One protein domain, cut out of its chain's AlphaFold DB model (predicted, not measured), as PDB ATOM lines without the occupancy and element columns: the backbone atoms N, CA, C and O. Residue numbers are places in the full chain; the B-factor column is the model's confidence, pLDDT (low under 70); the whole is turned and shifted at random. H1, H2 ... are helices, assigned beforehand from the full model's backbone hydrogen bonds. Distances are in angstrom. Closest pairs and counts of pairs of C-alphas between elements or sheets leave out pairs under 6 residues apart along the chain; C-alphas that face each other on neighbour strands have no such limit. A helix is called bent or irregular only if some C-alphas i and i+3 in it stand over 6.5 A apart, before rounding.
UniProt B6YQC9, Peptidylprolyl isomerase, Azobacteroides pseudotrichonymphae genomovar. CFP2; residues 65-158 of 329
ATOM      1  N   TYR A  65     -31.295 -25.062 -56.112       93.31
ATOM      2  CA  TYR A  65     -32.650 -25.296 -55.614       93.31
ATOM      3  C   TYR A  65     -32.669 -25.458 -54.090       93.31
ATOM      4  O   TYR A  65     -33.449 -24.784 -53.418       93.31
ATOM      5  N   ALA A  66     -31.777 -26.288 -53.535       94.19
ATOM      6  CA  ALA A  66     -31.666 -26.490 -52.092       94.19
ATOM      7  C   ALA A  66     -31.357 -25.181 -51.348       94.19
ATOM      8  O   ALA A  66     -31.987 -24.897 -50.335       94.19
ATOM      9  N   GLN A  67     -30.463 -24.341 -51.874       94.12
ATOM     10  CA  GLN A  67     -30.188 -23.018 -51.307       94.12
ATOM     11  C   GLN A  67     -31.426 -22.118 -51.345       94.12
ATOM     12  O   GLN A  67     -31.748 -21.489 -50.342       94.12
ATOM     13  N   GLY A  68     -32.176 -22.100 -52.452       91.81
ATOM     14  CA  GLY A  68     -33.446 -21.370 -52.530       91.81
ATOM     15  C   GLY A  68     -34.464 -21.822 -51.476       91.81
ATOM     16  O   GLY A  68     -35.107 -20.982 -50.848       91.81
ATOM     17  N   VAL A  69     -34.565 -23.133 -51.232       91.81
ATOM     18  CA  VAL A  69     -35.402 -23.706 -50.163       91.81
ATOM     19  C   VAL A  69     -34.910 -23.269 -48.777       91.81
ATOM     20  O   VAL A  69     -35.717 -22.827 -47.961       91.81
ATOM     21  N   LEU A  70     -33.599 -23.325 -48.518       91.56
ATOM     22  CA  LEU A  70     -33.003 -22.876 -47.252       91.56
ATOM     23  C   LEU A  70     -33.273 -21.389 -46.980       91.56
ATOM     24  O   LEU A  70     -33.682 -21.039 -45.875       91.56
ATOM     25  N   TYR A  71     -33.130 -20.524 -47.988       88.88
ATOM     26  CA  TYR A  71     -33.493 -19.109 -47.867       88.88
ATOM     27  C   TYR A  71     -34.993 -18.911 -47.614       88.88
ATOM     28  O   TYR A  71     -35.377 -18.048 -46.824       88.88
ATOM     29  N   ALA A  72     -35.854 -19.718 -48.239       89.56
ATOM     30  CA  ALA A  72     -37.299 -19.617 -48.055       89.56
ATOM     31  C   ALA A  72     -37.751 -19.959 -46.623       89.56
ATOM     32  O   ALA A  72     -38.743 -19.398 -46.159       89.56
ATOM     33  N   TYR A  73     -37.022 -20.807 -45.886       89.12
ATOM     34  CA  TYR A  73     -37.356 -21.104 -44.485       89.12
ATOM     35  C   TYR A  73     -37.303 -19.868 -43.574       89.12
ATOM     36  O   TYR A  73     -38.066 -19.798 -42.614       89.12
ATOM     37  N   GLN A  74     -36.495 -18.857 -43.913       84.38
ATOM     38  CA  GLN A  74     -36.424 -17.593 -43.166       84.38
ATOM     39  C   GLN A  74     -37.652 -16.692 -43.391       84.38
ATOM     40  O   GLN A  74     -37.909 -15.773 -42.616       84.38
ATOM     41  N   VAL A  75     -38.444 -16.939 -44.444       87.25
ATOM     42  CA  VAL A  75     -39.604 -16.100 -44.799       87.25
ATOM     43  C   VAL A  75     -40.702 -16.177 -43.741       87.25
ATOM     44  O   VAL A  75     -41.403 -15.190 -43.520       87.25
ATOM     45  N   LYS A  76     -40.838 -17.317 -43.052       85.12
ATOM     46  CA  LYS A  76     -41.830 -17.476 -41.981       85.12
ATOM     47  C   LYS A  76     -41.606 -16.456 -40.862       85.12
ATOM     48  O   LYS A  76     -42.553 -15.778 -40.473       85.12
ATOM     49  N   ASP A  77     -40.361 -16.301 -40.419       86.88
ATOM     50  CA  ASP A  77     -40.008 -15.356 -39.357       86.88
ATOM     51  C   ASP A  77     -40.263 -13.910 -39.795       86.88
ATOM     52  O   ASP A  77     -40.790 -13.115 -39.019       86.88
ATOM     53  N   ILE A  78     -39.985 -13.581 -41.063       86.56
ATOM     54  CA  ILE A  78     -40.283 -12.261 -41.642       86.56
ATOM     55  C   ILE A  78     -41.789 -11.975 -41.615       86.56
ATOM     56  O   ILE A  78     -42.196 -10.880 -41.227       86.56
ATOM     57  N   PHE A  79     -42.626 -12.945 -42.002       90.62
ATOM     58  CA  PHE A  79     -44.082 -12.780 -41.972       90.62
ATOM     59  C   PHE A  79     -44.576 -12.553 -40.545       90.62
ATOM     60  O   PHE A  79     -45.362 -11.641 -40.309       90.62
ATOM     61  N   THR A  80     -44.056 -13.309 -39.578       87.25
ATOM     62  CA  THR A  80     -44.385 -13.103 -38.163       87.25
ATOM     63  C   THR A  80     -43.960 -11.717 -37.671       87.25
ATOM     64  O   THR A  80     -44.780 -11.000 -37.098       87.25
ATOM     65  N   GLN A  81     -42.717 -11.300 -37.927       83.38
ATOM     66  CA  GLN A  81     -42.185 -10.008 -37.471       83.38
ATOM     67  C   GLN A  81     -42.937  -8.814 -38.069       83.38
ATOM     68  O   GLN A  81     -43.219  -7.842 -37.370       83.38
ATOM     69  N   LEU A  82     -43.283  -8.891 -39.356       85.50
ATOM     70  CA  LEU A  82     -43.988  -7.830 -40.075       85.50
ATOM     71  C   LEU A  82     -45.516  -7.950 -39.993       85.50
ATOM     72  O   LEU A  82     -46.211  -7.159 -40.627       85.50
ATOM     73  N   LYS A  83     -46.037  -8.913 -39.217       89.25
ATOM     74  CA  LYS A  83     -47.475  -9.200 -39.082       89.25
ATOM     75  C   LYS A  83     -48.168  -9.421 -40.438       89.25
ATOM     76  O   LYS A  83     -49.280  -8.949 -40.653       89.25
ATOM     77  N   LEU A  84     -47.492 -10.119 -41.349       92.31
ATOM     78  CA  LEU A  84     -48.034 -10.579 -42.626       92.31
ATOM     79  C   LEU A  84     -48.628 -11.982 -42.472       92.31
ATOM     80  O   LEU A  84     -48.175 -12.777 -41.645       92.31
ATOM     81  N   ASP A  85     -49.594 -12.312 -43.320       91.25
ATOM     82  CA  ASP A  85     -50.280 -13.602 -43.312       91.25
ATOM     83  C   ASP A  85     -50.334 -14.245 -44.708       91.25
ATOM     84  O   ASP A  85     -49.717 -13.786 -45.674       91.25
ATOM     85  N   GLU A  86     -51.041 -15.372 -44.824       89.12
ATOM     86  CA  GLU A  86     -51.109 -16.136 -46.070       89.12
ATOM     87  C   GLU A  86     -51.683 -15.340 -47.249       89.12
ATOM     88  O   GLU A  86     -51.289 -15.589 -48.392       89.12
ATOM     89  N   THR A  87     -52.538 -14.346 -46.985       95.06
ATOM     90  CA  THR A  87     -53.126 -13.485 -48.022       95.06
ATOM     91  C   THR A  87     -52.064 -12.631 -48.715       95.06
ATOM     92  O   THR A  87     -52.209 -12.290 -49.889       95.06
ATOM     93  N   ASN A  88     -50.939 -12.361 -48.045       93.75
ATOM     94  CA  ASN A  88     -49.858 -11.539 -48.582       93.75
ATOM     95  C   ASN A  88     -48.837 -12.332 -49.418       93.75
ATOM     96  O   ASN A  88     -47.946 -11.732 -50.024       93.75
ATOM     97  N   ARG A  89     -48.933 -13.672 -49.488       88.88
ATOM     98  CA  ARG A  89     -47.925 -14.521 -50.163       88.88
ATOM     99  C   ARG A  89     -47.748 -14.188 -51.638       88.88
ATOM    100  O   ARG A  89     -46.617 -14.132 -52.115       88.88
ATOM    101  N   THR A  90     -48.841 -13.953 -52.359       91.69
ATOM    102  CA  THR A  90     -48.792 -13.632 -53.795       91.69
ATOM    103  C   THR A  90     -48.007 -12.347 -54.045       91.69
ATOM    104  O   THR A  90     -47.133 -12.305 -54.914       91.69
ATOM    105  N   ASP A  91     -48.263 -11.316 -53.239       92.94
ATOM    106  CA  ASP A  91     -47.576 -10.032 -53.345       92.94
ATOM    107  C   ASP A  91     -46.122 -10.118 -52.891       92.94
ATOM    108  O   ASP A  91     -45.242  -9.553 -53.545       92.94
ATOM    109  N   PHE A  92     -45.847 -10.888 -51.836       91.62
ATOM    110  CA  PHE A  92     -44.487 -11.164 -51.389       91.62
ATOM    111  C   PHE A  92     -43.666 -11.858 -52.482       91.62
ATOM    112  O   PHE A  92     -42.570 -11.405 -52.808       91.62
ATOM    113  N   ILE A  93     -44.202 -12.918 -53.097       90.56
ATOM    114  CA  ILE A  93     -43.527 -13.646 -54.182       90.56
ATOM    115  C   ILE A  93     -43.281 -12.715 -55.366       90.56
ATOM    116  O   ILE A  93     -42.186 -12.723 -55.926       90.56
ATOM    117  N   ARG A  94     -44.266 -11.892 -55.738       91.25
ATOM    118  CA  ARG A  94     -44.119 -10.899 -56.809       91.25
ATOM    119  C   ARG A  94     -42.991  -9.912 -56.502       91.25
ATOM    120  O   ARG A  94     -42.113  -9.729 -57.345       91.25
ATOM    121  N   GLY A  95     -42.962  -9.349 -55.295       89.25
ATOM    122  CA  GLY A  95     -41.902  -8.443 -54.852       89.25
ATOM    123  C   GLY A  95     -40.522  -9.108 -54.827       89.25
ATOM    124  O   GLY A  95     -39.561  -8.548 -55.354       89.25
ATOM    125  N   PHE A  96     -40.424 -10.332 -54.300       90.25
ATOM    126  CA  PHE A  96     -39.182 -11.111 -54.287       90.25
ATOM    127  C   PHE A  96     -38.683 -11.393 -55.706       90.25
ATOM    128  O   PHE A  96     -37.507 -11.220 -56.008       90.25
ATOM    129  N   GLN A  97     -39.584 -11.778 -56.607       90.00
ATOM    130  CA  GLN A  97     -39.276 -12.045 -58.007       90.00
ATOM    131  C   GLN A  97     -38.833 -10.803 -58.790       90.00
ATOM    132  O   GLN A  97     -38.069 -10.933 -59.749       90.00
ATOM    133  N   GLU A  98     -39.356  -9.626 -58.458       89.44
ATOM    134  CA  GLU A  98     -38.887  -8.357 -59.019       89.44
ATOM    135  C   GLU A  98     -37.504  -8.011 -58.464       89.44
ATOM    136  O   GLU A  98     -36.593  -7.740 -59.242       89.44
ATOM    137  N   GLY A  99     -37.313  -8.137 -57.147       86.94
ATOM    138  CA  GLY A  99     -36.033  -7.889 -56.482       86.94
ATOM    139  C   GLY A  99     -34.905  -8.811 -56.958       86.94
ATOM    140  O   GLY A  99     -33.811  -8.356 -57.277       86.94
ATOM    141  N   PHE A 100     -35.174 -10.109 -57.082       88.62
ATOM    142  CA  PHE A 100     -34.185 -11.106 -57.503       88.62
ATOM    143  C   PHE A 100     -33.674 -10.880 -58.935       88.62
ATOM    144  O   PHE A 100     -32.570 -11.293 -59.277       88.62
ATOM    145  N   ARG A 101     -34.472 -10.230 -59.789       88.00
ATOM    146  CA  ARG A 101     -34.119  -9.966 -61.193       88.00
ATOM    147  C   ARG A 101     -33.376  -8.647 -61.403       88.00
ATOM    148  O   ARG A 101     -33.039  -8.343 -62.546       88.00
ATOM    149  N   ILE A 102     -33.123  -7.875 -60.346       87.12
ATOM    150  CA  ILE A 102     -32.410  -6.600 -60.450       87.12
ATOM    151  C   ILE A 102     -31.006  -6.834 -61.001       87.12
ATOM    152  O   ILE A 102     -30.222  -7.627 -60.473       87.12
ATOM    153  N   ASN A 103     -30.656  -6.085 -62.043       84.88
ATOM    154  CA  ASN A 103     -29.306  -6.092 -62.578       84.88
ATOM    155  C   ASN A 103     -28.405  -5.167 -61.749       84.88
ATOM    156  O   ASN A 103     -28.373  -3.956 -61.967       84.88
ATOM    157  N   SER A 104     -27.606  -5.735 -60.846       82.94
ATOM    158  CA  SER A 104     -26.682  -4.971 -59.991       82.94
ATOM    159  C   SER A 104     -25.631  -4.158 -60.762       82.94
ATOM    160  O   SER A 104     -25.090  -3.189 -60.228       82.94
ATOM    161  N   LYS A 105     -25.360  -4.487 -62.036       90.69
ATOM    162  CA  LYS A 105     -24.465  -3.695 -62.900       90.69
ATOM    163  C   LYS A 105     -25.108  -2.383 -63.360       90.69
ATOM    164  O   LYS A 105     -24.392  -1.428 -63.669       90.69
ATOM    165  N   ASN A 106     -26.439  -2.302 -63.389       93.31
ATOM    166  CA  ASN A 106     -27.156  -1.062 -63.662       93.31
ATOM    167  C   ASN A 106     -27.167  -0.183 -62.405       93.31
ATOM    168  O   ASN A 106     -28.050  -0.280 -61.556       93.31
ATOM    169  N   LYS A 107     -26.179   0.712 -62.291       92.88
ATOM    170  CA  LYS A 107     -25.993   1.556 -61.100       92.88
ATOM    171  C   LYS A 107     -27.221   2.403 -60.740       92.88
ATOM    172  O   LYS A 107     -27.458   2.614 -59.558       92.88
ATOM    173  N   LYS A 108     -28.000   2.874 -61.725       92.94
ATOM    174  CA  LYS A 108     -29.193   3.710 -61.478       92.94
ATOM    175  C   LYS A 108     -30.319   2.902 -60.838       92.94
ATOM    176  O   LYS A 108     -30.878   3.312 -59.827       92.94
ATOM    177  N   GLU A 109     -30.614   1.746 -61.420       89.62
ATOM    178  CA  GLU A 109     -31.613   0.810 -60.902       89.62
ATOM    179  C   GLU A 109     -31.207   0.285 -59.521       89.62
ATOM    180  O   GLU A 109     -32.008   0.317 -58.587       89.62
ATOM    181  N   ASN A 110     -29.935  -0.090 -59.361       89.12
ATOM    182  CA  ASN A 110     -29.406  -0.549 -58.083       89.12
ATOM    183  C   ASN A 110     -29.501   0.539 -56.997       89.12
ATOM    184  O   ASN A 110     -29.988   0.267 -55.904       89.12
ATOM    185  N   ALA A 111     -29.109   1.784 -57.296       91.88
ATOM    186  CA  ALA A 111     -29.212   2.895 -56.347       91.88
ATOM    187  C   ALA A 111     -30.665   3.170 -55.926       91.88
ATOM    188  O   ALA A 111     -30.932   3.386 -54.744       91.88
ATOM    189  N   PHE A 112     -31.611   3.116 -56.870       92.81
ATOM    190  CA  PHE A 112     -33.034   3.280 -56.575       92.81
ATOM    191  C   PHE A 112     -33.555   2.184 -55.638       92.81
ATOM    192  O   PHE A 112     -34.242   2.478 -54.658       92.81
ATOM    193  N   VAL A 113     -33.204   0.923 -55.902       91.94
ATOM    194  CA  VAL A 113     -33.641  -0.197 -55.060       91.94
ATOM    195  C   VAL A 113     -33.016  -0.119 -53.670       91.94
ATOM    196  O   VAL A 113     -33.739  -0.253 -52.686       91.94
ATOM    197  N   VAL A 114     -31.712   0.148 -53.572       92.06
ATOM    198  CA  VAL A 114     -31.033   0.320 -52.277       92.06
ATOM    199  C   VAL A 114     -31.666   1.470 -51.487       92.06
ATOM    200  O   VAL A 114     -31.949   1.315 -50.300       92.06
ATOM    201  N   GLY A 115     -31.983   2.589 -52.147       94.62
ATOM    202  CA  GLY A 115     -32.713   3.700 -51.533       94.62
ATOM    203  C   GLY A 115     -34.083   3.283 -50.989       94.62
ATOM    204  O   GLY A 115     -34.416   3.615 -49.850       94.62
ATOM    205  N   LYS A 116     -34.856   2.493 -51.749       93.50
ATOM    206  CA  LYS A 116     -36.131   1.923 -51.275       93.50
ATOM    207  C   LYS A 116     -35.947   0.980 -50.086       93.50
ATOM    208  O   LYS A 116     -36.758   1.029 -49.166       93.50
ATOM    209  N   MET A 117     -34.914   0.135 -50.092       92.00
ATOM    210  CA  MET A 117     -34.627  -0.797 -48.995       92.00
ATOM    211  C   MET A 117     -34.327  -0.047 -47.693       92.00
ATOM    212  O   MET A 117     -34.968  -0.317 -46.678       92.00
ATOM    213  N   ILE A 118     -33.425   0.938 -47.734       95.31
ATOM    214  CA  ILE A 118     -33.086   1.765 -46.564       95.31
ATOM    215  C   ILE A 118     -34.309   2.572 -46.105       95.31
ATOM    216  O   ILE A 118     -34.619   2.601 -44.915       95.31
ATOM    217  N   GLY A 119     -35.049   3.178 -47.039       95.75
ATOM    218  CA  GLY A 119     -36.265   3.933 -46.724       95.75
ATOM    219  C   GLY A 119     -37.338   3.080 -46.040       95.75
ATOM    220  O   GLY A 119     -37.936   3.522 -45.059       95.75
ATOM    221  N   TYR A 120     -37.540   1.839 -46.497       92.25
ATOM    222  CA  TYR A 120     -38.439   0.883 -45.848       92.25
ATOM    223  C   TYR A 120     -37.955   0.508 -44.442       92.25
ATOM    224  O   TYR A 120     -38.744   0.541 -43.500       92.25
ATOM    225  N   GLN A 121     -36.662   0.206 -44.271       90.94
ATOM    226  CA  GLN A 121     -36.089  -0.107 -42.957       90.94
ATOM    227  C   GLN A 121     -36.285   1.048 -41.968       90.94
ATOM    228  O   GLN A 121     -36.753   0.831 -40.852       90.94
ATOM    229  N   ILE A 122     -35.999   2.286 -42.374       93.69
ATOM    230  CA  ILE A 122     -36.181   3.451 -41.503       93.69
ATOM    231  C   ILE A 122     -37.672   3.664 -41.192       93.69
ATOM    232  O   ILE A 122     -38.065   3.790 -40.032       93.69
ATOM    233  N   GLY A 123     -38.519   3.681 -42.222       92.44
ATOM    234  CA  GLY A 123     -39.935   4.013 -42.085       92.44
ATOM    235  C   GLY A 123     -40.767   2.969 -41.337       92.44
ATOM    236  O   GLY A 123     -41.748   3.346 -40.684       92.44
ATOM    237  N   THR A 124     -40.394   1.693 -41.442       89.44
ATOM    238  CA  THR A 124     -41.163   0.559 -40.906       89.44
ATOM    239  C   THR A 124     -40.533  -0.044 -39.656       89.44
ATOM    240  O   THR A 124     -41.269  -0.504 -38.793       89.44
ATOM    241  N   LEU A 125     -39.200  -0.043 -39.528       89.25
ATOM    242  CA  LEU A 125     -38.518  -0.679 -38.392       89.25
ATOM    243  C   LEU A 125     -37.976   0.355 -37.403       89.25
ATOM    244  O   LEU A 125     -38.251   0.260 -36.211       89.25
ATOM    245  N   PHE A 126     -37.240   1.361 -37.884       92.81
ATOM    246  CA  PHE A 126     -36.598   2.335 -36.996       92.81
ATOM    247  C   PHE A 126     -37.607   3.241 -36.286       92.81
ATOM    248  O   PHE A 126     -37.529   3.380 -35.071       92.81
ATOM    249  N   ILE A 127     -38.551   3.848 -37.016       92.31
ATOM    250  CA  ILE A 127     -39.491   4.812 -36.419       92.31
ATOM    251  C   ILE A 127     -40.337   4.182 -35.300       92.31
ATOM    252  O   ILE A 127     -40.359   4.762 -34.215       92.31
ATOM    253  N   PRO A 128     -41.001   3.019 -35.488       89.69
ATOM    254  CA  PRO A 128     -41.778   2.410 -34.408       89.69
ATOM    255  C   PRO A 128     -40.921   2.054 -33.195       89.69
ATOM    256  O   PRO A 128     -41.281   2.404 -32.076       89.69
ATOM    257  N   TYR A 129     -39.752   1.452 -33.423       88.50
ATOM    258  CA  TYR A 129     -38.809   1.115 -32.359       88.50
ATOM    259  C   TYR A 129     -38.338   2.351 -31.580       88.50
ATOM    260  O   TYR A 129     -38.256   2.338 -30.352       88.50
ATOM    261  N   PHE A 130     -38.028   3.438 -32.287       90.25
ATOM    262  CA  PHE A 130     -37.588   4.679 -31.665       90.25
ATOM    263  C   PHE A 130     -38.713   5.329 -30.854       90.25
ATOM    264  O   PHE A 130     -38.476   5.761 -29.726       90.25
ATOM    265  N   ASN A 131     -39.933   5.366 -31.398       88.94
ATOM    266  CA  ASN A 131     -41.105   5.891 -30.701       88.94
ATOM    267  C   ASN A 131     -41.397   5.108 -29.419       88.94
ATOM    268  O   ASN A 131     -41.562   5.722 -28.371       88.94
ATOM    269  N   GLU A 132     -41.400   3.776 -29.482       85.62
ATOM    270  CA  GLU A 132     -41.619   2.915 -28.314       85.62
ATOM    271  C   GLU A 132     -40.572   3.183 -27.225       85.62
ATOM    272  O   GLU A 132     -40.907   3.347 -26.055       85.62
ATOM    273  N   ARG A 133     -39.294   3.322 -27.595       83.12
ATOM    274  CA  ARG A 133     -38.241   3.611 -26.611       83.12
ATOM    275  C   ARG A 133     -38.298   5.011 -26.018       83.12
ATOM    276  O   ARG A 133     -37.896   5.185 -24.869       83.12
ATOM    277  N   LEU A 134     -38.719   6.006 -26.794       83.69
ATOM    278  CA  LEU A 134     -38.714   7.395 -26.342       83.69
ATOM    279  C   LEU A 134     -39.997   7.776 -25.599       83.69
ATOM    280  O   LEU A 134     -39.942   8.505 -24.608       83.69
ATOM    281  N   PHE A 135     -41.135   7.289 -26.081       82.94
ATOM    282  CA  PHE A 135     -42.463   7.684 -25.619       82.94
ATOM    283  C   PHE A 135     -43.187   6.559 -24.862       82.94
ATOM    284  O   PHE A 135     -44.154   6.835 -24.152       82.94
ATOM    285  N   GLY A 136     -42.705   5.313 -24.927       80.62
ATOM    286  CA  GLY A 136     -43.357   4.167 -24.293       80.62
ATOM    287  C   GLY A 136     -44.778   3.995 -24.824       80.62
ATOM    288  O   GLY A 136     -44.996   3.933 -26.030       80.62
ATOM    289  N   ASP A 137     -45.743   3.987 -23.906       75.69
ATOM    290  CA  ASP A 137     -47.171   3.849 -24.212       75.69
ATOM    291  C   ASP A 137     -47.838   5.168 -24.661       75.69
ATOM    292  O   ASP A 137     -49.033   5.184 -24.959       75.69
ATOM    293  N   ASP A 138     -47.108   6.295 -24.677       78.50
ATOM    294  CA  ASP A 138     -47.653   7.594 -25.087       78.50
ATOM    295  C   ASP A 138     -47.804   7.674 -26.612       78.50
ATOM    296  O   ASP A 138     -46.943   8.176 -27.336       78.50
ATOM    297  N   SER A 139     -48.952   7.204 -27.097       81.25
ATOM    298  CA  SER A 139     -49.320   7.216 -28.515       81.25
ATOM    299  C   SER A 139     -49.580   8.612 -29.090       81.25
ATOM    300  O   SER A 139     -49.773   8.740 -30.302       81.25
ATOM    301  N   THR A 140     -49.585   9.667 -28.264       83.12
ATOM    302  CA  THR A 140     -49.791  11.047 -28.732       83.12
ATOM    303  C   THR A 140     -48.520  11.674 -29.299       83.12
ATOM    304  O   THR A 140     -48.593  12.677 -30.011       83.12
ATOM    305  N   GLN A 141     -47.359  11.077 -29.021       84.25
ATOM    306  CA  GLN A 141     -46.069  11.538 -29.512       84.25
ATOM    307  C   GLN A 141     -45.487  10.558 -30.532       84.25
ATOM    308  O   GLN A 141     -45.478   9.344 -30.352       84.25
ATOM    309  N   THR A 142     -44.963  11.103 -31.626       88.62
ATOM    310  CA  THR A 142     -44.247  10.338 -32.646       88.62
ATOM    311  C   THR A 142     -43.141  11.185 -33.243       88.62
ATOM    312  O   THR A 142     -43.276  12.398 -33.412       88.62
ATOM    313  N   MET A 143     -42.056  10.532 -33.643       90.62
ATOM    314  CA  MET A 143     -41.089  11.108 -34.564       90.62
ATOM    315  C   MET A 143     -41.799  11.588 -35.841       90.62
ATOM    316  O   MET A 143     -42.598  10.854 -36.431       90.62
ATOM    317  N   SER A 144     -41.492  12.814 -36.278       93.38
ATOM    318  CA  SER A 144     -41.989  13.343 -37.553       93.38
ATOM    319  C   SER A 144     -41.304  12.624 -38.711       93.38
ATOM    320  O   SER A 144     -40.082  12.685 -38.876       93.38
ATOM    321  N   ARG A 145     -42.117  11.952 -39.531       94.19
ATOM    322  CA  ARG A 145     -41.663  11.288 -40.757       94.19
ATOM    323  C   ARG A 145     -41.139  12.306 -41.766       94.19
ATOM    324  O   ARG A 145     -40.120  12.035 -42.397       94.19
ATOM    325  N   GLU A 146     -41.796  13.463 -41.891       95.12
ATOM    326  CA  GLU A 146     -41.373  14.502 -42.834       95.12
ATOM    327  C   GLU A 146     -40.001  15.066 -42.465       95.12
ATOM    328  O   GLU A 146     -39.119  15.118 -43.318       95.12
ATOM    329  N   ASN A 147     -39.783  15.428 -41.197       94.69
ATOM    330  CA  ASN A 147     -38.517  16.026 -40.771       94.69
ATOM    331  C   ASN A 147     -37.358  15.021 -40.795       94.69
ATOM    332  O   ASN A 147     -36.243  15.383 -41.175       94.69
ATOM    333  N   LEU A 148     -37.613  13.750 -40.457       94.69
ATOM    334  CA  LEU A 148     -36.608  12.694 -40.602       94.69
ATOM    335  C   LEU A 148     -36.191  12.530 -42.070       94.69
ATOM    336  O   LEU A 148     -34.999  12.457 -42.376       94.69
ATOM    337  N   LEU A 149     -37.167  12.507 -42.983       94.25
ATOM    338  CA  LEU A 149     -36.907  12.420 -44.415       94.25
ATOM    339  C   LEU A 149     -36.164  13.661 -44.928       94.25
ATOM    340  O   LEU A 149     -35.226  13.519 -45.711       94.25
ATOM    341  N   ALA A 150     -36.543  14.856 -44.471       93.56
ATOM    342  CA  ALA A 150     -35.890  16.106 -44.843       93.56
ATOM    343  C   ALA A 150     -34.403  16.103 -44.453       93.56
ATOM    344  O   ALA A 150     -33.561  16.354 -45.313       93.56
ATOM    345  N   GLY A 151     -34.078  15.733 -43.208       93.12
ATOM    346  CA  GLY A 151     -32.690  15.638 -42.742       93.12
ATOM    347  C   GLY A 151     -31.869  14.584 -43.493       93.12
ATOM    348  O   GLY A 151     -30.699  14.809 -43.809       93.12
ATOM    349  N   TYR A 152     -32.483  13.448 -43.841       93.94
ATOM    350  CA  TYR A 152     -31.829  12.425 -44.661       93.94
ATOM    351  C   TYR A 152     -31.542  12.936 -46.083       93.94
ATOM    352  O   TYR A 152     -30.427  12.789 -46.588       93.94
ATOM    353  N   ILE A 153     -32.535  13.550 -46.735       93.50
ATOM    354  CA  ILE A 153     -32.416  14.040 -48.114       93.50
ATOM    355  C   ILE A 153     -31.396  15.176 -48.220       93.50
ATOM    356  O   ILE A 153     -30.581  15.131 -49.143       93.50
ATOM    357  N   SER A 154     -31.427  16.170 -47.326       92.56
ATOM    358  CA  SER A 154     -30.482  17.298 -47.371       92.56
ATOM    359  C   SER A 154     -29.035  16.812 -47.247       92.56
ATOM    360  O   SER A 154     -28.189  17.184 -48.061       92.56
ATOM    361  N   THR A 155     -28.790  15.869 -46.333       92.12
ATOM    362  CA  THR A 155     -27.467  15.263 -46.127       92.12
ATOM    363  C   THR A 155     -27.007  14.465 -47.350       92.12
ATOM    364  O   THR A 155     -25.886  14.643 -47.821       92.12
ATOM    365  N   VAL A 156     -27.858  13.595 -47.914       93.31
ATOM    366  CA  VAL A 156     -27.489  12.762 -49.080       93.31
ATOM    367  C   VAL A 156     -27.272  13.600 -50.337       93.31
ATOM    368  O   VAL A 156     -26.391  13.289 -51.138       93.31
ATOM    369  N   LYS A 157     -28.054  14.668 -50.519       91.38
ATOM    370  CA  LYS A 157     -27.852  15.617 -51.620       91.38
ATOM    371  C   LYS A 157     -26.602  16.480 -51.441       91.38
ATOM    372  O   LYS A 157     -26.254  17.190 -52.380       91.38
ATOM    373  N   ASN A 158     -25.935  16.399 -50.284       82.06
ATOM    374  CA  ASN A 158     -24.853  17.292 -49.883       82.06
ATOM    375  C   ASN A 158     -25.269  18.766 -50.019       82.06
ATOM    376  O   ASN A 158     -24.521  19.605 -50.520       82.06
TER     377      ASN A 158
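AT A GLANCE: This is residues 65 to 158 of the 329 residues of the protein "Peptidylprolyl isomerase" of Azobacteroides pseudotrichonymphae genomovar. CFP2 (UniProt B6YQC9). What shape does the backbone draw? It is a loose, open zigzag of helices: the long H4 is its slanting strut, H3 runs to the start of H4 to make an open V, and beyond the far end of H4 the chain folds back into H5. H2 lies by the beginning of H3, and H1 before it sticks out with residues 65 to 74. What is it made of, and how large is it? The printed part has 94 residues with five named helices, H1 to H5 in that order, and no named strand, and its class is all helix. It is loose, with a radius of gyration of the C-alphas of 16.8 A, and spans 47 by 36 by 20 A.

IN THESE COORDINATES: Where is the longest helix? H4, residues 107 to 135, is 39.6 A long from C-alpha 107 at (-25.993, 1.556, -61.100) to C-alpha 135 at (-42.463, 7.684, -25.619). Which helix follows it? H5, residues 145 to 156, is 16.5 A long and ends with C-alpha 156 at (-27.489, 12.762, -49.080). Which helices come before it? H1 has residues 65 to 73, beginning with C-alpha 65 at (-32.650, -25.296, -55.614), and H2 has residues 75 to 81. H3, residues 86 to 100, is 21.0 A long and irregular, with C-alphas 87 and 90 7.2 A apart.

HOW THE PARTS SIT: How do H4 and H5 stand? They are close but not clearly touching, at a steep tilt of 44 degrees, opposite ways; their closest C-alphas, those of Gly 123 and Arg 145, are 7.6 A apart. H4 has a kink of 27 degrees near residue 128. Where are the other helices? H3 and H4 are apart, but only just, their closest C-alphas being 8.2 A apart. H2 and H3 are near each other, with 5 pairs of C-alphas within 10 A, while H1 and H2 meet only through their link. H1 is apart from H3, H4 and H5. What do the backbone N and O atoms show? Every O i to N i+4 pair is within hydrogen-bond range in H1, H2 and H5; in H3 it is 9 of 11 and in H4 23 of 25.

THE WHOLE: How far does it reach? The two C-alphas farthest apart, those of Tyr 65 and Thr 140, are 48.3 A apart. Which stretches stand free? Residues 65 to 74, of which 65 to 73 belong to H1, residues 93 to 98 of H3, and residues 153 to 158, of which 153 to 156 belong to H5, stand free. Is it whole, and how sure is the model? The printed part has no cut, and no link between its helices is long. The mean pLDDT of the printed part is 89.8, and no printed residue is under 70.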